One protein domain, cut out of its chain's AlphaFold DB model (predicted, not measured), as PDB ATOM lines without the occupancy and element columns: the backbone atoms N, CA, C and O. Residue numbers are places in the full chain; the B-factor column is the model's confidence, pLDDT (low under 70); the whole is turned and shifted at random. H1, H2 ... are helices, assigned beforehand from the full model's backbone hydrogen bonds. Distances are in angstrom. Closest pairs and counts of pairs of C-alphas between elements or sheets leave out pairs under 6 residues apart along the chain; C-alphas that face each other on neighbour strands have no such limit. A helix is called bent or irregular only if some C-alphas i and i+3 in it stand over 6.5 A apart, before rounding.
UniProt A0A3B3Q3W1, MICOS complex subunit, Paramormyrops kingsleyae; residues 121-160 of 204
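AT A GLANCE: This is residues 121 to 160 of the 204 residues of the protein "MICOS complex subunit" of Paramormyrops kingsleyae (UniProt A0A3B3Q3W1). Two straight helices of equal size, H1 and H2, make the two arms of an open V, joined at its foot by a tight link, residues 138 to 142. The arms are near each other only at the foot, with no core between them, and they stand at 82 degrees. The printed part has 40 residues with two named helices, in the order H1 H2, and no named strand; its class is all helix. The whole is extended, with a radius of gyration of the C-alphas of 14.2 A, and flat, with spans of 41 by 24 by 7 A.

IN THESE COORDINATES: H1 is residues 121 to 137, 23.6 A from first to last C-alpha. It begins at C-alpha 121 at (-13.432, 16.088, -20.156) and ends at C-alpha 137 at (-15.832, -6.878, -24.944). After residues 138 to 142 comes H2, residues 143 to 159, 23.1 A long, which ends at C-alpha 159 at (-30.189, -10.984, 2.845). Tyr 160 follows it. Neither helix is bent.

HOW THE PARTS SIT: H1 and H2 are close but not clearly touching, with 1 pair of C-alphas within 8 A. Their closest C-alphas, those of Leu 136 and Lys 143, are 7.2 A apart. The lines of the two helices are about perpendicular, at 82 degrees, and their centres are 24.0 A apart. In H1 every O i to N i+4 pair is within hydrogen-bond range; in H2 12 of 13 are.

THE WHOLE: The two C-alphas farthest apart, those of Ala 123 and Tyr 160, are 41.3 A apart. Residues 121 to 134, 136 to 142 and 144 to 160 stand free. The printed part has no cut, and the link from H1 to H2 is tight. The mean pLDDT of the printed part is 83.7, and residues 139 to 141 are under 70.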
ATOM      1  N   ALA A 121     -12.345  16.739 -20.871       83.50
ATOM      2  CA  ALA A 121     -13.432  16.088 -20.156       83.50
ATOM      3  C   ALA A 121     -14.171  15.121 -21.094       83.50
ATOM      4  O   ALA A 121     -14.364  13.954 -20.752       83.50
ATOM      5  N   GLN A 122     -14.488  15.559 -22.315       85.75
ATOM      6  CA  GLN A 122     -15.152  14.720 -23.314       85.75
ATOM      7  C   GLN A 122     -14.233  13.626 -23.873       85.75
ATOM      8  O   GLN A 122     -14.625  12.461 -23.898       85.75
ATOM      9  N   ALA A 123     -12.996  13.955 -24.257       88.19
ATOM     10  CA  ALA A 123     -12.021  12.976 -24.743       88.19
ATOM     11  C   ALA A 123     -11.677  11.932 -23.669       88.19
ATOM     12  O   ALA A 123     -11.552  10.746 -23.973       88.19
ATOM     13  N   GLY A 124     -11.590  12.357 -22.407       90.56
ATOM     14  CA  GLY A 124     -11.436  11.481 -21.255       90.56
ATOM     15  C   GLY A 124     -12.616  10.528 -21.129       90.56
ATOM     16  O   GLY A 124     -12.413   9.320 -21.144       90.56
ATOM     17  N   VAL A 125     -13.851  11.035 -21.066       94.31
ATOM     18  CA  VAL A 125     -15.054  10.191 -20.937       94.31
ATOM     19  C   VAL A 125     -15.182   9.208 -22.105       94.31
ATOM     20  O   VAL A 125     -15.426   8.025 -21.871       94.31
ATOM     21  N   ILE A 126     -14.955   9.652 -23.343       92.50
ATOM     22  CA  ILE A 126     -15.008   8.800 -24.542       92.50
ATOM     23  C   ILE A 126     -13.891   7.745 -24.512       92.50
ATOM     24  O   ILE A 126     -14.142   6.569 -24.783       92.50
ATOM     25  N   GLY A 127     -12.672   8.132 -24.131       95.06
ATOM     26  CA  GLY A 127     -11.532   7.223 -24.005       95.06
ATOM     27  C   GLY A 127     -11.728   6.184 -22.901       95.06
ATOM     28  O   GLY A 127     -11.544   4.989 -23.136       95.06
ATOM     29  N   PHE A 128     -12.177   6.609 -21.718       92.88
ATOM     30  CA  PHE A 128     -12.507   5.717 -20.608       92.88
ATOM     31  C   PHE A 128     -13.648   4.773 -20.982       92.88
ATOM     32  O   PHE A 128     -13.520   3.573 -20.753       92.88
ATOM     33  N   ALA A 129     -14.718   5.262 -21.613       93.88
ATOM     34  CA  ALA A 129     -15.821   4.422 -22.080       93.88
ATOM     35  C   ALA A 129     -15.366   3.400 -23.135       93.88
ATOM     36  O   ALA A 129     -15.795   2.247 -23.092       93.88
ATOM     37  N   GLY A 130     -14.457   3.779 -24.038       93.12
ATOM     38  CA  GLY A 130     -13.883   2.884 -25.041       93.12
ATOM     39  C   GLY A 130     -12.986   1.801 -24.436       93.12
ATOM     40  O   GLY A 130     -13.149   0.625 -24.756       93.12
ATOM     41  N   ILE A 131     -12.083   2.165 -23.521       89.81
ATOM     42  CA  ILE A 131     -11.201   1.208 -22.828       89.81
ATOM     43  C   ILE A 131     -12.026   0.266 -21.952       89.81
ATOM     44  O   ILE A 131     -11.821  -0.948 -21.988       89.81
ATOM     45  N   LEU A 132     -12.987   0.804 -21.200       88.50
ATOM     46  CA  LEU A 132     -13.895   0.017 -20.371       88.50
ATOM     47  C   LEU A 132     -14.758  -0.906 -21.247       88.50
ATOM     48  O   LEU A 132     -14.901  -2.090 -20.950       88.50
ATOM     49  N   GLY A 133     -15.242  -0.408 -22.385       87.00
ATOM     50  CA  GLY A 133     -15.948  -1.183 -23.401       87.00
ATOM     51  C   GLY A 133     -15.095  -2.306 -23.991       87.00
ATOM     52  O   GLY A 133     -15.563  -3.438 -24.072       87.00
ATOM     53  N   LEU A 134     -13.828  -2.048 -24.321       86.44
ATOM     54  CA  LEU A 134     -12.890  -3.050 -24.834       86.44
ATOM     55  C   LEU A 134     -12.545  -4.099 -23.772       86.44
ATOM     56  O   LEU A 134     -12.475  -5.289 -24.076       86.44
ATOM     57  N   PHE A 135     -12.375  -3.682 -22.521       80.31
ATOM     58  CA  PHE A 135     -12.133  -4.567 -21.386       80.31
ATOM     59  C   PHE A 135     -13.331  -5.489 -21.121       80.31
ATOM     60  O   PHE A 135     -13.167  -6.682 -20.853       80.31
ATOM     61  N   LEU A 136     -14.551  -4.970 -21.285       73.50
ATOM     62  CA  LEU A 136     -15.769  -5.769 -21.230       73.50
ATOM     63  C   LEU A 136     -15.920  -6.665 -22.477       73.50
ATOM     64  O   LEU A 136     -16.315  -7.826 -22.340       73.50
ATOM     65  N   ALA A 137     -15.627  -6.169 -23.678       77.12
ATOM     66  CA  ALA A 137     -15.832  -6.878 -24.944       77.12
ATOM     67  C   ALA A 137     -14.812  -8.002 -25.173       77.12
ATOM     68  O   ALA A 137     -15.179  -9.084 -25.621       77.12
ATOM     69  N   ARG A 138     -13.544  -7.792 -24.800       70.75
ATOM     70  CA  ARG A 138     -12.453  -8.762 -24.996       70.75
ATOM     71  C   ARG A 138     -12.522  -9.973 -24.055       70.75
ATOM     72  O   ARG A 138     -11.726 -10.895 -24.190       70.75
ATOM     73  N   GLY A 139     -13.489 -10.012 -23.137       66.56
ATOM     74  CA  GLY A 139     -13.954 -11.267 -22.539       66.56
ATOM     75  C   GLY A 139     -12.927 -12.028 -21.697       66.56
ATOM     76  O   GLY A 139     -13.023 -13.247 -21.572       66.56
ATOM     77  N   SER A 140     -11.951 -11.359 -21.086       63.41
ATOM     78  CA  SER A 140     -10.982 -12.046 -20.230       63.41
ATOM     79  C   SER A 140     -11.433 -11.975 -18.783       63.41
ATOM     80  O   SER A 140     -11.342 -10.899 -18.220       63.41
ATOM     81  N   ARG A 141     -11.937 -13.096 -18.228       67.12
ATOM     82  CA  ARG A 141     -12.081 -13.516 -16.798       67.12
ATOM     83  C   ARG A 141     -12.665 -12.543 -15.753       67.12
ATOM     84  O   ARG A 141     -13.170 -12.993 -14.735       67.12
ATOM     85  N   ILE A 142     -12.656 -11.246 -15.987       70.81
ATOM     86  CA  ILE A 142     -13.024 -10.179 -15.075       70.81
ATOM     87  C   ILE A 142     -14.543 -10.098 -14.956       70.81
ATOM     88  O   ILE A 142     -15.055 -10.026 -13.846       70.81
ATOM     89  N   LYS A 143     -15.288 -10.297 -16.055       70.69
ATOM     90  CA  LYS A 143     -16.741 -10.544 -15.986       70.69
ATOM     91  C   LYS A 143     -17.081 -11.776 -15.132       70.69
ATOM     92  O   LYS A 143     -18.085 -11.755 -14.433       70.69
ATOM     93  N   LYS A 144     -16.233 -12.818 -15.130       73.44
ATOM     94  CA  LYS A 144     -16.420 -14.022 -14.292       73.44
ATOM     95  C   LYS A 144     -16.109 -13.796 -12.809       73.44
ATOM     96  O   LYS A 144     -16.483 -14.645 -12.016       73.44
ATOM     97  N   LEU A 145     -15.449 -12.700 -12.432       75.69
ATOM     98  CA  LEU A 145     -15.196 -12.352 -11.030       75.69
ATOM     99  C   LEU A 145     -16.165 -11.273 -10.557       75.69
ATOM    100  O   LEU A 145     -16.883 -11.477  -9.591       75.69
ATOM    101  N   ILE A 146     -16.267 -10.161 -11.283       82.12
ATOM    102  CA  ILE A 146     -17.107  -9.030 -10.875       82.12
ATOM    103  C   ILE A 146     -18.586  -9.426 -10.828       82.12
ATOM    104  O   ILE A 146     -19.288  -8.991  -9.923       82.12
ATOM    105  N   TYR A 147     -19.065 -10.268 -11.753       81.00
ATOM    106  CA  TYR A 147     -20.473 -10.662 -11.775       81.00
ATOM    107  C   TYR A 147     -20.861 -11.503 -10.545       81.00
ATOM    108  O   TYR A 147     -21.689 -11.033  -9.774       81.00
ATOM    109  N   PRO A 148     -20.263 -12.682 -10.273       83.19
ATOM    110  CA  PRO A 148     -20.595 -13.445  -9.072       83.19
ATOM    111  C   PRO A 148     -20.160 -12.754  -7.779       83.19
ATOM    112  O   PRO A 148     -20.920 -12.803  -6.824       83.19
ATOM    113  N   THR A 149     -19.010 -12.075  -7.713       87.25
ATOM    114  CA  THR A 149     -18.612 -11.360  -6.486       87.25
ATOM    115  C   THR A 149     -19.534 -10.173  -6.207       87.25
ATOM    116  O   THR A 149     -19.950  -9.985  -5.069       87.25
ATOM    117  N   GLY A 150     -19.910  -9.407  -7.233       90.12
ATOM    118  CA  GLY A 150     -20.859  -8.303  -7.107       90.12
ATOM    119  C   GLY A 150     -22.260  -8.787  -6.746       90.12
ATOM    120  O   GLY A 150     -22.869  -8.255  -5.826       90.12
ATOM    121  N   LEU A 151     -22.752  -9.840  -7.402       86.06
ATOM    122  CA  LEU A 151     -24.071 -10.413  -7.125       86.06
ATOM    123  C   LEU A 151     -24.105 -11.100  -5.748       86.06
ATOM    124  O   LEU A 151     -25.094 -10.962  -5.042       86.06
ATOM    125  N   MET A 152     -23.016 -11.741  -5.307       88.75
ATOM    126  CA  MET A 152     -22.877 -12.264  -3.939       88.75
ATOM    127  C   MET A 152     -22.840 -11.145  -2.902       88.75
ATOM    128  O   MET A 152     -23.509 -11.254  -1.882       88.75
ATOM    129  N   ALA A 153     -22.107 -10.059  -3.151       90.75
ATOM    130  CA  ALA A 153     -22.069  -8.914  -2.243       90.75
ATOM    131  C   ALA A 153     -23.441  -8.226  -2.143       90.75
ATOM    132  O   ALA A 153     -23.899  -7.920  -1.044       90.75
ATOM    133  N   LEU A 154     -24.130  -8.041  -3.273       89.69
ATOM    134  CA  LEU A 154     -25.488  -7.495  -3.309       89.69
ATOM    135  C   LEU A 154     -26.502  -8.450  -2.668       89.69
ATOM    136  O   LEU A 154     -27.348  -8.013  -1.895       89.69
ATOM    137  N   GLY A 155     -26.387  -9.751  -2.930       88.12
ATOM    138  CA  GLY A 155     -27.218 -10.786  -2.320       88.12
ATOM    139  C   GLY A 155     -27.029 -10.851  -0.806       88.12
ATOM    140  O   GLY A 155     -28.011 -10.845  -0.073       88.12
ATOM    141  N   ALA A 156     -25.787 -10.810  -0.322       87.38
ATOM    142  CA  ALA A 156     -25.474 -10.736   1.104       87.38
ATOM    143  C   ALA A 156     -25.979  -9.429   1.737       87.38
ATOM    144  O   ALA A 156     -26.514  -9.448   2.844       87.38
ATOM    145  N   SER A 157     -25.878  -8.306   1.020       85.69
ATOM    146  CA  SER A 157     -26.409  -7.016   1.472       85.69
ATOM    147  C   SER A 157     -27.935  -7.020   1.594       85.69
ATOM    148  O   SER A 157     -28.466  -6.403   2.517       85.69
ATOM    149  N   LEU A 158     -28.642  -7.678   0.670       86.31
ATOM    150  CA  LEU A 158     -30.103  -7.789   0.691       86.31
ATOM    151  C   LEU A 158     -30.591  -8.822   1.713       86.31
ATOM    152  O   LEU A 158     -31.629  -8.615   2.333       86.31
ATOM    153  N   TYR A 159     -29.847  -9.914   1.905       84.19
ATOM    154  CA  TYR A 159     -30.189 -10.984   2.845       84.19
ATOM    155  C   TYR A 159     -29.902 -10.601   4.311       84.19
ATOM    156  O   TYR A 159     -30.641 -11.014   5.201       84.19
ATOM    157  N   TYR A 160     -28.904  -9.741   4.570       86.00
ATOM    158  CA  TYR A 160     -28.606  -9.181   5.899       86.00
ATOM    159  C   TYR A 160     -28.564  -7.639   5.899       86.00
ATOM    160  O   TYR A 160     -27.508  -7.027   6.112       86.00
TER     161      TYR A 160